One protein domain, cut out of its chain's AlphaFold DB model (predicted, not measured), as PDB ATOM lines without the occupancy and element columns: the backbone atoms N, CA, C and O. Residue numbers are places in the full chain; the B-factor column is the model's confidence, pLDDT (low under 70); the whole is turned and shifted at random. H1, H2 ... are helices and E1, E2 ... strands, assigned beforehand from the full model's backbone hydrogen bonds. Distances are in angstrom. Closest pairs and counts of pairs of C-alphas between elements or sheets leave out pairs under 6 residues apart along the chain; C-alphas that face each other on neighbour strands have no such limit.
ATOM      1  N   ARG A  12     159.939 159.117 203.542       82.31
ATOM      2  CA  ARG A  12     159.585 160.487 203.930       82.31
ATOM      3  C   ARG A  12     159.104 161.256 202.708       82.31
ATOM      4  O   ARG A  12     159.669 161.120 201.628       82.31
ATOM      5  N   ASN A  13     158.098 162.102 202.877       83.94
ATOM      6  CA  ASN A  13     157.627 162.952 201.790       83.94
ATOM      7  C   ASN A  13     158.434 164.249 201.758       83.94
ATOM      8  O   ASN A  13     158.597 164.907 202.784       83.94
ATOM      9  N   VAL A  14     158.933 164.610 200.579       86.25
ATOM     10  CA  VAL A  14     159.657 165.861 200.341       86.25
ATOM     11  C   VAL A  14     158.895 166.648 199.283       86.25
ATOM     12  O   VAL A  14     158.596 166.123 198.214       86.25
ATOM     13  N   ALA A  15     158.554 167.899 199.590       86.12
ATOM     14  CA  ALA A  15     157.848 168.761 198.652       86.12
ATOM     15  C   ALA A  15     158.778 169.168 197.500       86.12
ATOM     16  O   ALA A  15     159.862 169.710 197.725       86.12
ATOM     17  N   ALA A  16     158.342 168.908 196.271       86.94
ATOM     18  CA  ALA A  16     158.970 169.406 195.061       86.94
ATOM     19  C   ALA A  16     158.712 170.921 194.888       86.94
ATOM     20  O   ALA A  16     157.780 171.466 195.489       86.94
ATOM     21  N   PRO A  17     159.511 171.622 194.058       85.19
ATOM     22  CA  PRO A  17     159.329 173.051 193.771       85.19
ATOM     23  C   PRO A  17     157.934 173.459 193.265       85.19
ATOM     24  O   PRO A  17     157.526 174.602 193.454       85.19
ATOM     25  N   ASP A  18     157.204 172.541 192.634       85.00
ATOM     26  CA  ASP A  18     155.833 172.724 192.139       85.00
ATOM     27  C   ASP A  18     154.748 172.421 193.197       85.00
ATOM     28  O   ASP A  18     153.557 172.587 192.934       85.00
ATOM     29  N   GLY A  19     155.150 172.009 194.404       83.25
ATOM     30  CA  GLY A  19     154.268 171.678 195.521       83.25
ATOM     31  C   GLY A  19     153.823 170.215 195.579       83.25
ATOM     32  O   GLY A  19     153.101 169.855 196.512       83.25
ATOM     33  N   VAL A  20     154.245 169.357 194.641       85.00
ATOM     34  CA  VAL A  20     153.931 167.921 194.684       85.00
ATOM     35  C   VAL A  20     154.782 167.226 195.746       85.00
ATOM     36  O   VAL A  20     155.984 167.450 195.858       85.00
ATOM     37  N   ASN A  21     154.163 166.368 196.556       84.56
ATOM     38  CA  ASN A  21     154.879 165.599 197.573       84.56
ATOM     39  C   ASN A  21     155.504 164.353 196.950       84.56
ATOM     40  O   ASN A  21     154.792 163.451 196.510       84.56
ATOM     41  N   ILE A  22     156.833 164.286 196.967       85.06
ATOM     42  CA  ILE A  22     157.593 163.176 196.404       85.06
ATOM     43  C   ILE A  22     158.006 162.206 197.519       85.06
ATOM     44  O   ILE A  22     158.645 162.630 198.488       85.06
ATOM     45  N   PRO A  23     157.656 160.911 197.415       83.38
ATOM     46  CA  PRO A  23     157.992 159.916 198.427       83.38
ATOM     47  C   PRO A  23     159.465 159.499 198.328       83.38
ATOM     48  O   PRO A  23     159.844 158.667 197.515       83.38
ATOM     49  N   VAL A  24     160.321 160.028 199.194       83.00
ATOM     50  CA  VAL A  24     161.751 159.701 199.235       83.00
ATOM     51  C   VAL A  24     162.008 158.561 200.221       83.00
ATOM     52  O   VAL A  24     161.631 158.683 201.386       83.00
ATOM     53  N   PRO A  25     162.692 157.471 199.833       76.81
ATOM     54  CA  PRO A  25     163.069 156.423 200.775       76.81
ATOM     55  C   PRO A  25     163.870 156.976 201.967       76.81
ATOM     56  O   PRO A  25     164.802 157.759 201.800       76.81
ATOM     57  N   SER A  26     163.516 156.555 203.174       78.25
ATOM     58  CA  SER A  26     164.187 156.886 204.434       78.25
ATOM     59  C   SER A  26     164.221 155.644 205.324       78.25
ATOM     60  O   SER A  26     163.425 155.491 206.250       78.25
ATOM     61  N   GLY A  27     165.097 154.702 204.987       75.62
ATOM     62  CA  GLY A  27     165.193 153.397 205.632       75.62
ATOM     63  C   GLY A  27     165.821 152.361 204.705       75.62
ATOM     64  O   GLY A  27     166.533 152.711 203.768       75.62
ATOM     65  N   GLY A  28     165.573 151.078 204.972       73.38
ATOM     66  CA  GLY A  28     166.121 149.980 204.176       73.38
ATOM     67  C   GLY A  28     165.475 149.862 202.791       73.38
ATOM     68  O   GLY A  28     164.294 149.539 202.678       73.38
ATOM     69  N   VAL A  29     166.274 150.055 201.745       72.50
ATOM     70  CA  VAL A  29     165.939 149.836 200.335       72.50
ATOM     71  C   VAL A  29     166.591 148.538 199.876       72.50
ATOM     72  O   VAL A  29     167.812 148.434 199.815       72.50
ATOM     73  N   GLY A  30     165.774 147.533 199.563       69.00
ATOM     74  CA  GLY A  30     166.251 146.280 198.984       69.00
ATOM     75  C   GLY A  30     166.515 146.431 197.488       69.00
ATOM     76  O   GLY A  30     165.617 146.808 196.736       69.00
ATOM     77  N   LEU A  31     167.730 146.114 197.052       70.31
ATOM     78  CA  LEU A  31     168.113 146.075 195.645       70.31
ATOM     79  C   LEU A  31     167.864 144.693 195.035       70.31
ATOM     80  O   LEU A  31     167.772 143.684 195.733       70.31
ATOM     81  N   ALA A  32     167.847 144.626 193.702       64.56
ATOM     82  CA  ALA A  32     167.674 143.372 192.963       64.56
ATOM     83  C   ALA A  32     168.839 142.394 193.197       64.56
ATOM     84  O   ALA A  32     168.670 141.188 193.044       64.56
ATOM     85  N   SER A  33     170.003 142.905 193.609       66.06
ATOM     86  CA  SER A  33     171.158 142.106 194.027       66.06
ATOM     87  C   SER A  33     170.949 141.364 195.355       66.06
ATOM     88  O   SER A  33     171.786 140.543 195.721       66.06
ATOM     89  N   GLY A  34     169.867 141.647 196.092       66.44
ATOM     90  CA  GLY A  34     169.626 141.137 197.446       66.44
ATOM     91  C   GLY A  34     170.290 141.965 198.551       66.44
ATOM     92  O   GLY A  34     170.114 141.674 199.733       66.44
ATOM     93  N   GLU A  35     171.031 143.006 198.182       73.44
ATOM     94  CA  GLU A  35     171.613 143.974 199.107       73.44
ATOM     95  C   GLU A  35     170.545 144.920 199.669       73.44
ATOM     96  O   GLU A  35     169.607 145.293 198.964       73.44
ATOM     97  N   ILE A  36     170.695 145.332 200.930       75.75
ATOM     98  CA  ILE A  36     169.832 146.333 201.565       75.75
ATOM     99  C   ILE A  36     170.659 147.581 201.842       75.75
ATOM    100  O   ILE A  36     171.657 147.521 202.556       75.75
ATOM    101  N   ILE A  37     170.203 148.714 201.319       76.62
ATOM    102  CA  ILE A  37     170.811 150.023 201.536       76.62
ATOM    103  C   ILE A  37     169.965 150.805 202.516       76.62
ATOM    104  O   ILE A  37     168.782 151.025 202.281       76.62
ATOM    105  N   THR A  38     170.574 151.255 203.604       81.50
ATOM    106  CA  THR A  38     169.886 152.091 204.584       81.50
ATOM    107  C   THR A  38     170.056 153.555 204.211       81.50
ATOM    108  O   THR A  38     171.153 154.103 204.321       81.50
ATOM    109  N   VAL A  39     168.965 154.189 203.789       82.12
ATOM    110  CA  VAL A  39     168.916 155.632 203.541       82.12
ATOM    111  C   VAL A  39     168.693 156.363 204.858       82.12
ATOM    112  O   VAL A  39     167.714 156.101 205.561       82.12
ATOM    113  N   ARG A  40     169.600 157.275 205.207       83.50
ATOM    114  CA  ARG A  40     169.510 158.064 206.429       83.50
ATOM    115  C   ARG A  40     168.309 159.016 206.368       83.50
ATOM    116  O   ARG A  40     168.049 159.619 205.324       83.50
ATOM    117  N   PRO A  41     167.584 159.204 207.482       80.12
ATOM    118  CA  PRO A  41     166.424 160.093 207.526       80.12
ATOM    119  C   PRO A  41     166.792 161.578 207.385       80.12
ATOM    120  O   PRO A  41     165.916 162.385 207.086       80.12
ATOM    121  N   ASP A  42     168.062 161.933 207.589       81.31
ATOM    122  CA  ASP A  42     168.631 163.278 207.471       81.31
ATOM    123  C   ASP A  42     169.465 163.473 206.191       81.31
ATOM    124  O   ASP A  42     170.053 164.536 206.007       81.31
ATOM    125  N   ALA A  43     169.492 162.483 205.285       83.81
ATOM    126  CA  ALA A  43     170.185 162.588 204.002       83.81
ATOM    127  C   ALA A  43     169.742 163.848 203.240       83.81
ATOM    128  O   ALA A  43     168.549 164.180 203.222       83.81
ATOM    129  N   SER A  44     170.674 164.544 202.592       87.25
ATOM    130  CA  SER A  44     170.337 165.718 201.784       87.25
ATOM    131  C   SER A  44     169.566 165.289 200.541       87.25
ATOM    132  O   SER A  44     169.900 164.283 199.916       87.25
ATOM    133  N   VAL A  45     168.527 166.044 200.184       88.25
ATOM    134  CA  VAL A  45     167.693 165.775 199.006       88.25
ATOM    135  C   VAL A  45     167.626 167.018 198.150       88.25
ATOM    136  O   VAL A  45     167.404 168.112 198.664       88.25
ATOM    137  N   SER A  46     167.773 166.832 196.848       89.00
ATOM    138  CA  SER A  46     167.459 167.837 195.844       89.00
ATOM    139  C   SER A  46     166.419 167.264 194.894       89.00
ATOM    140  O   SER A  46     166.530 166.109 194.485       89.00
ATOM    141  N   ILE A  47     165.395 168.054 194.580       88.56
ATOM    142  CA  ILE A  47     164.330 167.668 193.657       88.56
ATOM    143  C   ILE A  47     164.313 168.660 192.512       88.56
ATOM    144  O   ILE A  47     164.227 169.869 192.732       88.56
ATOM    145  N   GLN A  48     164.338 168.131 191.297       85.62
ATOM    146  CA  GLN A  48     164.114 168.892 190.083       85.62
ATOM    147  C   GLN A  48     162.885 168.378 189.363       85.62
ATOM    148  O   GLN A  48     162.642 167.173 189.302       85.62
ATOM    149  N   VAL A  49     162.121 169.321 188.833       85.62
ATOM    150  CA  VAL A  49     160.926 169.055 188.041       85.62
ATOM    151  C   VAL A  49     161.287 169.306 186.588       85.62
ATOM    152  O   VAL A  49     161.849 170.355 186.269       85.62
ATOM    153  N   ASN A  50     160.984 168.350 185.719       77.12
ATOM    154  CA  ASN A  50     161.125 168.497 184.279       77.12
ATOM    155  C   ASN A  50     159.877 167.972 183.550       77.12
ATOM    156  O   ASN A  50     158.958 167.434 184.165       77.12
ATOM    157  N   ASP A  51     159.850 168.109 182.224       74.00
ATOM    158  CA  ASP A  51     158.698 167.713 181.397       74.00
ATOM    159  C   ASP A  51     158.374 166.205 181.456       74.00
ATOM    160  O   ASP A  51     157.276 165.790 181.093       74.00
ATOM    161  N   ASN A  52     159.317 165.378 181.911       70.88
ATOM    162  CA  ASN A  52     159.182 163.922 182.003       70.88
ATOM    163  C   ASN A  52     158.938 163.432 183.446       70.88
ATOM    164  O   ASN A  52     158.809 162.220 183.663       70.88
ATOM    165  N   GLY A  53     158.860 164.350 184.417       84.19
ATOM    166  CA  GLY A  53     158.550 164.082 185.817       84.19
ATOM    167  C   GLY A  53     159.567 164.672 186.797       84.19
ATOM    168  O   GLY A  53     159.977 165.828 186.691       84.19
ATOM    169  N   TYR A  54     159.947 163.881 187.798       86.62
ATOM    170  CA  TYR A  54     160.748 164.325 188.936       86.62
ATOM    171  C   TYR A  54     162.096 163.613 188.977       86.62
ATOM    172  O   TYR A  54     162.166 162.383 188.939       86.62
ATOM    173  N   TYR A  55     163.167 164.381 189.138       86.31
ATOM    174  CA  TYR A  55     164.509 163.875 189.409       86.31
ATOM    175  C   TYR A  55     164.877 164.200 190.848       86.31
ATOM    176  O   TYR A  55     164.930 165.362 191.242       86.31
ATOM    177  N   VAL A  56     165.103 163.160 191.640       88.06
ATOM    178  CA  VAL A  56     165.354 163.254 193.075       88.06
ATOM    179  C   VAL A  56     166.757 162.751 193.356       88.06
ATOM    180  O   VAL A  56     167.007 161.551 193.329       88.06
ATOM    181  N   THR A  57     167.680 163.641 193.684       88.06
ATOM    182  CA  THR A  57     169.022 163.245 194.117       88.06
ATOM    183  C   THR A  57     169.048 163.181 195.636       88.06
ATOM    184  O   THR A  57     168.630 164.123 196.307       88.06
ATOM    185  N   VAL A  58     169.534 162.074 196.191       87.81
ATOM    186  CA  VAL A  58     169.641 161.832 197.630       87.81
ATOM    187  C   VAL A  58     171.100 161.554 197.969       87.81
ATOM    188  O   VAL A  58     171.644 160.523 197.571       87.81
ATOM    189  N   ASN A  59     171.730 162.449 198.730       87.19
ATOM    190  CA  ASN A  59     173.074 162.224 199.251       87.19
ATOM    191  C   ASN A  59     173.005 161.417 200.553       87.19
ATOM    192  O   ASN A  59     172.758 161.958 201.634       87.19
ATOM    193  N   ASN A  60     173.199 160.107 200.426       84.94
ATOM    194  CA  ASN A  60     173.265 159.157 201.528       84.94
ATOM    195  C   ASN A  60     174.706 158.722 201.861       84.94
ATOM    196  O   ASN A  60     174.895 157.906 202.763       84.94
ATOM    197  N   ALA A  61     175.722 159.263 201.189       80.06
ATOM    198  CA  ALA A  61     177.118 158.984 201.501       80.06
ATOM    199  C   ALA A  61     177.489 159.580 202.864       80.06
ATOM    200  O   ALA A  61     176.792 160.463 203.371       80.06
ATOM    201  N   ASP A  62     178.536 159.076 203.514       72.25
ATOM    202  CA  ASP A  62     179.016 159.651 204.777       72.25
ATOM    203  C   ASP A  62     179.285 161.163 204.598       72.25
ATOM    204  O   ASP A  62     179.894 161.533 203.599       72.25
ATOM    205  N   PRO A  63     178.853 162.053 205.511       65.12
ATOM    206  CA  PRO A  63     179.110 163.494 205.396       65.12
ATOM    207  C   PRO A  63     180.604 163.866 205.388       65.12
ATOM    208  O   PRO A  63     180.950 165.001 205.091       65.12
ATOM    209  N   SER A  64     181.507 162.936 205.716       67.44
ATOM    210  CA  SER A  64     182.954 163.099 205.515       67.44
ATOM    211  C   SER A  64     183.434 162.788 204.087       67.44
ATOM    212  O   SER A  64     184.613 162.978 203.779       67.44
ATOM    213  N   ASN A  65     182.550 162.304 203.212       74.38
ATOM    214  CA  ASN A  65     182.841 161.960 201.827       74.38
ATOM    215  C   ASN A  65     182.590 163.159 200.898       74.38
ATOM    216  O   ASN A  65     181.525 163.297 200.296       74.38
ATOM    217  N   ASN A  66     183.620 163.991 200.738       75.25
ATOM    218  CA  ASN A  66     183.580 165.156 199.849       75.25
ATOM    219  C   ASN A  66     183.295 164.786 198.378       75.25
ATOM    220  O   ASN A  66     182.712 165.584 197.654       75.25
ATOM    221  N   GLU A  67     183.657 163.578 197.926       75.62
ATOM    222  CA  GLU A  67     183.409 163.144 196.542       75.62
ATOM    223  C   GLU A  67     181.908 162.986 196.264       75.62
ATOM    224  O   GLU A  67     181.428 163.322 195.183       75.62
ATOM    225  N   ALA A  68     181.141 162.510 197.249       75.12
ATOM    226  CA  ALA A  68     179.693 162.422 197.126       75.12
ATOM    227  C   ALA A  68     179.017 163.798 197.151       75.12
ATOM    228  O   ALA A  68     177.988 163.976 196.503       75.12
ATOM    229  N   GLU A  69     179.579 164.767 197.875       77.38
ATOM    230  CA  GLU A  69     179.090 166.148 197.861       77.38
ATOM    231  C   GLU A  69     179.340 166.831 196.513       77.38
ATOM    232  O   GLU A  69     178.427 167.458 195.974       77.38
ATOM    233  N   ASP A  70     180.532 166.659 195.939       79.94
ATOM    234  CA  ASP A  70     180.872 167.194 194.618       79.94
ATOM    235  C   ASP A  70     179.962 166.599 193.535       79.94
ATOM    236  O   ASP A  70     179.382 167.324 192.723       79.94
ATOM    237  N   LEU A  71     179.755 165.282 193.574       77.00
ATOM    238  CA  LEU A  71     178.860 164.589 192.655       77.00
ATOM    239  C   LEU A  71     177.393 164.990 192.864       77.00
ATOM    240  O   LEU A  71     176.653 165.166 191.898       77.00
ATOM    241  N   PHE A  72     176.961 165.177 194.113       79.12
ATOM    242  CA  PHE A  72     175.635 165.711 194.415       79.12
ATOM    243  C   PHE A  72     175.459 167.096 193.792       79.12
ATOM    244  O   PHE A  72     174.456 167.337 193.124       79.12
ATOM    245  N   ALA A  73     176.441 167.986 193.949       79.88
ATOM    246  CA  ALA A  73     176.407 169.313 193.349       79.88
ATOM    247  C   ALA A  73     176.346 169.240 191.814       79.88
ATOM    248  O   ALA A  73     175.506 169.908 191.210       79.88
ATOM    249  N   GLU A  74     177.154 168.385 191.184       80.50
ATOM    250  CA  GLU A  74     177.178 168.206 189.728       80.50
ATOM    251  C   GLU A  74     175.856 167.645 189.183       80.50
ATOM    252  O   GLU A  74     175.292 168.190 188.231       80.50
ATOM    253  N   LEU A  75     175.302 166.607 189.818       74.88
ATOM    254  CA  LEU A  75     174.037 165.990 189.404       74.88
ATOM    255  C   LEU A  75     172.824 166.886 189.665       74.88
ATOM    256  O   LEU A  75     171.754 166.632 189.121       74.88
ATOM    257  N   THR A  76     172.972 167.939 190.471       76.25
ATOM    258  CA  THR A  76     171.947 168.981 190.637       76.25
ATOM    259  C   THR A  76     172.046 170.102 189.600       76.25
ATOM    260  O   THR A  76     171.295 171.073 189.668       76.25
ATOM    261  N   VAL A  77     172.926 169.992 188.606       79.62
ATOM    262  CA  VAL A  77     172.953 170.916 187.470       79.62
ATOM    263  C   VAL A  77     172.016 170.411 186.371       79.62
ATOM    264  O   VAL A  77     172.049 169.243 185.988       79.62
ATOM    265  N   GLU A  78     171.216 171.315 185.803       71.38
ATOM    266  CA  GLU A  78     170.203 171.022 184.773       71.38
ATOM    267  C   GLU A  78     170.758 170.200 183.585       71.38
ATOM    268  O   GLU A  78     170.130 169.254 183.110       71.38
ATOM    269  N   GLY A  79     171.987 170.496 183.143       70.62
ATOM    270  CA  GLY A  79     172.642 169.775 182.044       70.62
ATOM    271  C   GLY A  79     173.000 168.313 182.357       70.62
ATOM    272  O   GLY A  79     172.933 167.456 181.466       70.62
ATOM    273  N   ALA A  80     173.341 168.002 183.611       70.69
ATOM    274  CA  ALA A  80     173.608 166.631 184.041       70.69
ATOM    275  C   ALA A  80     172.310 165.811 184.054       70.69
ATOM    276  O   ALA A  80     172.291 164.669 183.594       70.69
ATOM    277  N   ILE A  81     171.201 166.427 184.470       69.31
ATOM    278  CA  ILE A  81     169.884 165.783 184.551       69.31
ATOM    279  C   ILE A  81     169.311 165.456 183.173       69.31
ATOM    280  O   ILE A  81     168.829 164.345 182.963       69.31
ATOM    281  N   ALA A  82     169.439 166.351 182.192       73.75
ATOM    282  CA  ALA A  82     169.022 166.051 180.820       73.75
ATOM    283  C   ALA A  82     169.801 164.860 180.217       73.75
ATOM    284  O   ALA A  82     169.273 164.061 179.437       73.75
ATOM    285  N   THR A  83     171.072 164.710 180.596       72.38
ATOM    286  CA  THR A  83     171.904 163.578 180.163       72.38
ATOM    287  C   THR A  83     171.508 162.290 180.889       72.38
ATOM    288  O   THR A  83     171.341 161.245 180.251       72.38
ATOM    289  N   LEU A  84     171.301 162.381 182.206       69.94
ATOM    290  CA  LEU A  84     170.764 161.320 183.056       69.94
ATOM    291  C   LEU A  84     169.456 160.782 182.507       69.94
ATOM    292  O   LEU A  84     169.319 159.581 182.358       69.94
ATOM    293  N   GLU A  85     168.528 161.652 182.138       71.00
ATOM    294  CA  GLU A  85     167.232 161.292 181.580       71.00
ATOM    295  C   GLU A  85     167.334 160.421 180.331       71.00
ATOM    296  O   GLU A  85     166.660 159.391 180.197       71.00
ATOM    297  N   LYS A  86     168.211 160.821 179.411       72.69
ATOM    298  CA  LYS A  86     168.418 160.110 178.154       72.69
ATOM    299  C   LYS A  86     169.029 158.728 178.381       72.69
ATOM    300  O   LYS A  86     168.660 157.783 177.679       72.69
ATOM    301  N   LEU A  87     169.963 158.608 179.325       70.19
ATOM    302  CA  LEU A  87     170.605 157.338 179.671       70.19
ATOM    303  C   LEU A  87     169.686 156.452 180.513       70.19
ATOM    304  O   LEU A  87     169.521 155.280 180.197       70.19
ATOM    305  N   ALA A  88     169.024 157.026 181.513       67.88
ATOM    306  CA  ALA A  88     168.027 156.385 182.355       67.88
ATOM    307  C   ALA A  88     166.895 155.806 181.507       67.88
ATOM    308  O   ALA A  88     166.546 154.649 181.670       67.88
ATOM    309  N   THR A  89     166.351 156.554 180.549       68.62
ATOM    310  CA  THR A  89     165.276 156.045 179.682       68.62
ATOM    311  C   THR A  89     165.731 154.856 178.832       68.62
ATOM    312  O   THR A  89     164.994 153.882 178.696       68.62
ATOM    313  N   GLN A  90     166.959 154.887 178.306       70.75
ATOM    314  CA  GLN A  90     167.514 153.758 177.552       70.75
ATOM    315  C   GLN A  90     167.804 152.550 178.445       70.75
ATOM    316  O   GLN A  90     167.538 151.416 178.056       70.75
ATOM    317  N   ALA A  91     168.347 152.786 179.634       68.25
ATOM    318  CA  ALA A  91     168.795 151.722 180.512       68.25
ATOM    319  C   ALA A  91     167.636 151.093 181.300       68.25
ATOM    320  O   ALA A  91     167.570 149.869 181.426       68.25
ATOM    321  N   PHE A  92     166.665 151.901 181.736       69.56
ATOM    322  CA  PHE A  92     165.484 151.424 182.451       69.56
ATOM    323  C   PHE A  92     164.516 150.624 181.580       69.56
ATOM    324  O   PHE A  92     163.806 149.769 182.101       69.56
ATOM    325  N   ALA A  93     164.546 150.811 180.257       69.50
ATOM    326  CA  ALA A  93     163.810 149.956 179.327       69.50
ATOM    327  C   ALA A  93     164.265 148.479 179.366       69.50
ATOM    328  O   ALA A  93     163.523 147.605 178.922       69.50
ATOM    329  N   ALA A  94     165.466 148.192 179.883       62.84
ATOM    330  CA  ALA A  94     166.069 146.858 179.885       62.84
ATOM    331  C   ALA A  94     166.286 146.253 181.288       62.84
ATOM    332  O   ALA A  94     166.691 145.093 181.390       62.84
ATOM    333  N   THR A  95     166.053 147.002 182.370       61.84
ATOM    334  CA  THR A  95     166.354 146.547 183.741       61.84
ATOM    335  C   THR A  95     165.195 145.832 184.442       61.84
ATOM    336  O   THR A  95     164.029 146.109 184.159       61.84
ATOM    337  N   PRO A  96     165.497 144.954 185.420       57.56
ATOM    338  CA  PRO A  96     164.486 144.310 186.252       57.56
ATOM    339  C   PRO A  96     163.709 145.325 187.100       57.56
ATOM    340  O   PRO A  96     164.296 146.227 187.700       57.56
ATOM    341  N   GLN A  97     162.396 145.124 187.203       61.81
ATOM    342  CA  GLN A  97     161.532 145.891 188.098       61.81
ATOM    343  C   GLN A  97     161.537 145.280 189.508       61.81
ATOM    344  O   GLN A  97     161.379 144.072 189.682       61.81
ATOM    345  N   ILE A  98     161.698 146.126 190.519       56.59
ATOM    346  CA  ILE A  98     161.612 145.825 191.945       56.59
ATOM    347  C   ILE A  98     160.342 146.472 192.494       56.59
ATOM    348  O   ILE A  98     160.036 147.623 192.199       56.59
ATOM    349  N   ALA A  99     159.601 145.745 193.327       53.12
ATOM    350  CA  ALA A  99     158.460 146.303 194.040       53.12
ATOM    351  C   ALA A  99     158.909 146.936 195.367       53.12
ATOM    352  O   ALA A  99     159.386 146.236 196.268       53.12
ATOM    353  N   PHE A 100     158.684 148.241 195.529       53.12
ATOM    354  CA  PHE A 100     158.747 148.893 196.833       53.12
ATOM    355  C   PHE A 100     157.519 148.498 197.650       53.12
ATOM    356  O   PHE A 100     156.450 149.103 197.554       53.12
ATOM    357  N   LYS A 101     157.676 147.466 198.488       45.12
ATOM    358  CA  LYS A 101     156.590 146.903 199.310       45.12
ATOM    359  C   LYS A 101     155.877 147.923 200.210       45.12
ATOM    360  O   LYS A 101     154.748 147.663 200.603       45.12
ATOM    361  N   ALA A 102     156.515 149.047 200.536       43.38
ATOM    362  CA  ALA A 102     155.953 150.072 201.416       43.38
ATOM    363  C   ALA A 102     154.932 151.001 200.735       43.38
ATOM    364  O   ALA A 102     154.094 151.571 201.421       43.38
ATOM    365  N   ILE A 103     154.984 151.149 199.407       47.47
ATOM    366  CA  ILE A 103     154.234 152.191 198.677       47.47
ATOM    367  C   ILE A 103     153.508 151.663 197.431       47.47
ATOM    368  O   ILE A 103     152.909 152.437 196.698       47.47
ATOM    369  N   GLY A 104     153.535 150.348 197.177       50.16
ATOM    370  CA  GLY A 104     152.881 149.753 195.999       50.16
ATOM    371  C   GLY A 104     153.502 150.181 194.663       50.16
ATOM    372  O   GLY A 104     152.928 149.931 193.608       50.16
ATOM    373  N   LEU A 105     154.676 150.813 194.720       56.38
ATOM    374  CA  LEU A 105     155.392 151.387 193.592       56.38
ATOM    375  C   LEU A 105     156.280 150.315 192.947       56.38
ATOM    376  O   LEU A 105     157.103 149.685 193.622       56.38
ATOM    377  N   PHE A 106     156.121 150.111 191.643       56.66
ATOM    378  CA  PHE A 106     157.060 149.330 190.842       56.66
ATOM    379  C   PHE A 106     158.175 150.258 190.385       56.66
ATOM    380  O   PHE A 106     157.907 151.348 189.886       56.66
ATOM    381  N   ALA A 107     159.423 149.847 190.591       66.00
ATOM    382  CA  ALA A 107     160.567 150.655 190.231       66.00
ATOM    383  C   ALA A 107     161.656 149.848 189.538       66.00
ATOM    384  O   ALA A 107     162.017 148.764 189.979       66.00
ATOM    385  N   SER A 108     162.225 150.390 188.472       64.69
ATOM    386  CA  SER A 108     163.410 149.814 187.840       64.69
ATOM    387  C   SER A 108     164.658 150.312 188.563       64.69
ATOM    388  O   SER A 108     164.744 151.496 188.883       64.69
ATOM    389  N   VAL A 109     165.614 149.420 188.837       67.00
ATOM    390  CA  VAL A 109     166.852 149.768 189.552       67.00
ATOM    391  C   VAL A 109     168.063 149.544 188.671       67.00
ATOM    392  O   VAL A 109     168.238 148.475 188.086       67.00
ATOM    393  N   LEU A 110     168.925 150.550 188.638       64.88
ATOM    394  CA  LEU A 110     170.190 150.532 187.942       64.88
ATOM    395  C   LEU A 110     171.289 151.012 188.885       64.88
ATOM    396  O   LEU A 110     171.162 152.029 189.557       64.88
ATOM    397  N   VAL A 111     172.378 150.256 188.945       63.38
ATOM    398  CA  VAL A 111     173.510 150.549 189.821       63.38
ATOM    399  C   VAL A 111     174.652 151.081 188.962       63.38
ATOM    400  O   VAL A 111     175.157 150.334 188.131       63.38
ATOM    401  N   SER A 112     175.049 152.332 189.209       63.19
ATOM    402  CA  SER A 112     176.131 153.083 188.554       63.19
ATOM    403  C   SER A 112     175.915 153.387 187.058       63.19
ATOM    404  O   SER A 112     175.812 152.486 186.228       63.19
ATOM    405  N   VAL A 113     175.860 154.682 186.707       64.88
ATOM    406  CA  VAL A 113     175.841 155.166 185.303       64.88
ATOM    407  C   VAL A 113     177.020 156.091 185.026       64.88
ATOM    408  O   VAL A 113     177.589 156.025 183.938       64.88
ATOM    409  N   PHE A 114     177.381 156.950 185.983       60.59
ATOM    410  CA  PHE A 114     178.361 158.016 185.780       60.59
ATOM    411  C   PHE A 114     179.618 157.815 186.619       60.59
ATOM    412  O   PHE A 114     180.720 158.100 186.153       60.59
ATOM    413  N   THR A 115     179.477 157.254 187.817       55.88
ATOM    414  CA  THR A 115     180.585 157.138 188.761       55.88
ATOM    415  C   THR A 115     181.140 155.716 188.821       55.88
ATOM    416  O   THR A 115     180.493 154.785 189.302       55.88
ATOM    417  N   SER A 116     182.387 155.569 188.350       48.12
ATOM    418  CA  SER A 116     183.234 154.368 188.485       48.12
ATOM    419  C   SER A 116     184.131 154.414 189.738       48.12
ATOM    420  O   SER A 116     185.075 153.626 189.852       48.12
ATOM    421  N   SER A 117     183.906 155.363 190.648       50.38
ATOM    422  CA  SER A 117     184.735 155.508 191.844       50.38
ATOM    423  C   SER A 117     184.462 154.400 192.864       50.38
ATOM    424  O   SER A 117     183.346 153.900 192.986       50.38
ATOM    425  N   ASN A 118     185.499 154.016 193.612       51.44
ATOM    426  CA  ASN A 118     185.416 152.988 194.656       51.44
ATOM    427  C   ASN A 118     184.777 153.496 195.964       51.44
ATOM    428  O   ASN A 118     184.545 152.685 196.858       51.44
ATOM    429  N   LEU A 119     184.551 154.810 196.105       55.62
ATOM    430  CA  LEU A 119     184.133 155.437 197.369       55.62
ATOM    431  C   LEU A 119     182.677 155.911 197.382       55.62
ATOM    432  O   LEU A 119     182.083 155.953 198.457       55.62
ATOM    433  N   THR A 120     182.106 156.226 196.218       65.69
ATOM    434  CA  THR A 120     180.717 156.682 196.090       65.69
ATOM    435  C   THR A 120     180.020 155.868 195.018       65.69
ATOM    436  O   THR A 120     180.416 155.867 193.852       65.69
ATOM    437  N   ARG A 121     178.963 155.168 195.410       73.81
ATOM    438  CA  ARG A 121     178.132 154.375 194.513       73.81
ATOM    439  C   ARG A 121     176.846 155.129 194.215       73.81
ATOM    440  O   ARG A 121     176.104 155.503 195.116       73.81
ATOM    441  N   GLU A 122     176.561 155.295 192.932       77.50
ATOM    442  CA  GLU A 122     175.290 155.835 192.456       77.50
ATOM    443  C   GLU A 122     174.293 154.709 192.226       77.50
ATOM    444  O   GLU A 122     174.608 153.685 191.608       77.50
ATOM    445  N   ILE A 123     173.065 154.899 192.680       78.19
ATOM    446  CA  ILE A 123     171.984 153.950 192.456       78.19
ATOM    447  C   ILE A 123     170.785 154.719 191.960       78.19
ATOM    448  O   ILE A 123     170.193 155.524 192.675       78.19
ATOM    449  N   PHE A 124     170.424 154.430 190.723       78.94
ATOM    450  CA  PHE A 124     169.278 155.009 190.071       78.94
ATOM    451  C   PHE A 124     168.081 154.091 190.252       78.94
ATOM    452  O   PHE A 124     168.132 152.894 189.972       78.94
ATOM    453  N   ILE A 125     166.987 154.664 190.721       79.12
ATOM    454  CA  ILE A 125     165.731 153.974 190.956       79.12
ATOM    455  C   ILE A 125     164.654 154.796 190.275       79.12
ATOM    456  O   ILE A 125     164.426 155.933 190.661       79.12
ATOM    457  N   ARG A 126     163.972 154.243 189.282       80.62
ATOM    458  CA  ARG A 126     162.859 154.931 188.625       80.62
ATOM    459  C   ARG A 126     161.556 154.257 188.974       80.62
ATOM    460  O   ARG A 126     161.440 153.069 188.711       80.62
ATOM    461  N   GLY A 127     160.602 155.001 189.513       77.75
ATOM    462  CA  GLY A 127     159.237 154.549 189.757       77.75
ATOM    463  C   GLY A 127     158.206 155.477 189.122       77.75
ATOM    464  O   GLY A 127     158.543 156.543 188.608       77.75
ATOM    465  N   ASP A 128     156.949 155.063 189.180       79.12
ATOM    466  CA  ASP A 128     155.805 155.840 188.708       79.12
ATOM    467  C   ASP A 128     155.068 156.457 189.892       79.12
ATOM    468  O   ASP A 128     154.710 155.755 190.842       79.12
ATOM    469  N   LEU A 129     154.844 157.771 189.858       74.12
ATOM    470  CA  LEU A 129     154.002 158.392 190.871       74.12
ATOM    471  C   LEU A 129     152.557 157.890 190.725       74.12
ATOM    472  O   LEU A 129     152.103 157.624 189.607       74.12
ATOM    473  N   PRO A 130     151.820 157.757 191.840       66.50
ATOM    474  CA  PRO A 130     150.396 157.468 191.775       66.50
ATOM    475  C   PRO A 130     149.654 158.555 190.976       66.50
ATOM    476  O   PRO A 130     150.089 159.705 190.918       66.50
ATOM    477  N   ASP A 131     148.526 158.171 190.375       63.59
ATOM    478  CA  ASP A 131     147.604 159.058 189.646       63.59
ATOM    479  C   ASP A 131     148.160 159.698 188.355       63.59
ATOM    480  O   ASP A 131     147.776 160.809 187.996       63.59
ATOM    481  N   ASP A 132     149.047 158.995 187.637       60.16
ATOM    482  CA  ASP A 132     149.644 159.440 186.360       60.16
ATOM    483  C   ASP A 132     150.388 160.792 186.450       60.16
ATOM    484  O   ASP A 132     150.629 161.453 185.439       60.16
ATOM    485  N   ALA A 133     150.827 161.191 187.650       63.34
ATOM    486  CA  ALA A 133     151.560 162.438 187.906       63.34
ATOM    487  C   ALA A 133     152.992 162.466 187.320       63.34
ATOM    488  O   ALA A 133     153.772 163.373 187.608       63.34
ATOM    489  N   GLY A 134     153.347 161.483 186.491       75.06
ATOM    490  CA  GLY A 134     154.645 161.353 185.840       75.06
ATOM    491  C   GLY A 134     155.582 160.360 186.527       75.06
ATOM    492  O   GLY A 134     155.239 159.672 187.493       75.06
ATOM    493  N   HIS A 135     156.793 160.264 185.987       82.69
ATOM    494  CA  HIS A 135     157.821 159.379 186.519       82.69
ATOM    495  C   HIS A 135     158.620 160.078 187.615       82.69
ATOM    496  O   HIS A 135     158.843 161.285 187.568       82.69
ATOM    497  N   VAL A 136     159.123 159.313 188.574       83.81
ATOM    498  CA  VAL A 136     160.095 159.792 189.551       83.81
ATOM    499  C   VAL A 136     161.364 158.958 189.465       83.81
ATOM    500  O   VAL A 136     161.335 157.735 189.581       83.81
ATOM    501  N   THR A 137     162.492 159.624 189.249       85.25
ATOM    502  CA  THR A 137     163.816 159.004 189.190       85.25
ATOM    503  C   THR A 137     164.627 159.446 190.396       85.25
ATOM    504  O   THR A 137     165.017 160.604 190.501       85.25
ATOM    505  N   TYR A 138     164.902 158.518 191.304       82.94
ATOM    506  CA  TYR A 138     165.791 158.707 192.438       82.94
ATOM    507  C   TYR A 138     167.231 158.371 192.048       82.94
ATOM    508  O   TYR A 138     167.481 157.316 191.475       82.94
ATOM    509  N   CYS A 139     168.173 159.230 192.409       85.06
ATOM    510  CA  CYS A 139     169.607 158.984 192.383       85.06
ATOM    511  C   CYS A 139     170.115 158.956 193.824       85.06
ATOM    512  O   CYS A 139     170.237 159.997 194.466       85.06
ATOM    513  N   LEU A 140     170.387 157.766 194.345       82.69
ATOM    514  CA  LEU A 140     170.967 157.565 195.668       82.69
ATOM    515  C   LEU A 140     172.488 157.540 195.542       82.69
ATOM    516  O   LEU A 140     173.028 156.682 194.847       82.69
ATOM    517  N   LEU A 141     173.163 158.455 196.228       84.50
ATOM    518  CA  LEU A 141     174.614 158.433 196.401       84.50
ATOM    519  C   LEU A 141     174.910 157.744 197.728       84.50
ATOM    520  O   LEU A 141     174.418 158.204 198.756       84.50
ATOM    521  N   THR A 142     175.646 156.638 197.713       76.19
ATOM    522  CA  THR A 142     175.942 155.823 198.904       76.19
ATOM    523  C   THR A 142     177.422 155.586 199.069       76.19
ATOM    524  O   THR A 142     178.058 155.308 198.026       76.19
TER     525      THR A 142
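What this domain is: This is residues 12 to 142 of the 142 residues of an uncharacterized protein of Collimonas sp. OK242 (UniProt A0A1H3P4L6). A strongly twisted six-stranded sheet makes the middle of this domain, with the helices H1 and H2 over one face and the small hairpin E1 and E2 over part of the other. A second small hairpin, E3 and E4, lies apart from the big sheet. The printed part has 131 residues, with two named helices and ten named strands that follow along the chain as E1 E2 E3 E4 E5 E6 H1 H2 E7 E8 E9 E10; the class is mixed, helices and strands. The big sheet runs E5 E6 E10 E9 E8 E7 and is mixed, E6 and E10 being its parallel pair. The whole is compact and rounded, with a radius of gyration of the C-alphas of 13.6 A and spans of 39 by 32 by 29 A.

Where its parts are: Find C-alpha 12 at (159.585, 160.487, 203.930), where E1, residues 12 to 15, begins. Next come E2, residues 21 to 25, E3, 28 to 30, and E4, 36 to 38. From C-alpha 44 at (170.337, 165.718, 201.784), E5 runs 20.0 A to residue 50, and E6, 53 to 59, is 19.9 A long. H1, 66 to 75, measures 14.2 A and H2, 78 to 92, 20.3 A. Then read E7, 97 to 100, E8, 105 to 111, 18.5 A, E9, 122 to 128, 19.8 A, and E10, 135 to 141, 19.5 A, ending at C-alpha 141, (174.614, 158.433, 196.401).

How they stand to each other: Look first at E6 and E10, parallel, with N 56 and O 137 2.8 A apart. E5 and E6 form a hairpin, with N 48 and O 55 at 2.8 A. E7 E8 E9 E10 form a meander, each strand the antiparallel neighbour of the one before; N 98 and O 107, N 108 and O 126, and N 125 and O 138 are 2.7, 2.8 and 2.8 A apart. H1 and H2 on one face give two layers; H1 runs along E6, at 5 degrees on the local plane, and H2 across it, at 77 degrees. In both helices every O i to N i+4 pair is within hydrogen-bond range. The hairpin E1 and E2, with N 14 and O 22 at 2.9 A, makes a sandwich, two sheets face to face, with the big sheet, their planes 42 degrees apart. E2 runs on into E3 at 80 degrees; E3 and E4 are a hairpin, with N 29 and O 37 at 2.7 A.

The domain as a whole: The farthest C-alphas, of Ser 64 and Asp 131, are 39.0 A apart. The printed part has no cut and no long link. Its mean pLDDT is 73.5; look for values under 70 at, among others, residues 91 to 120.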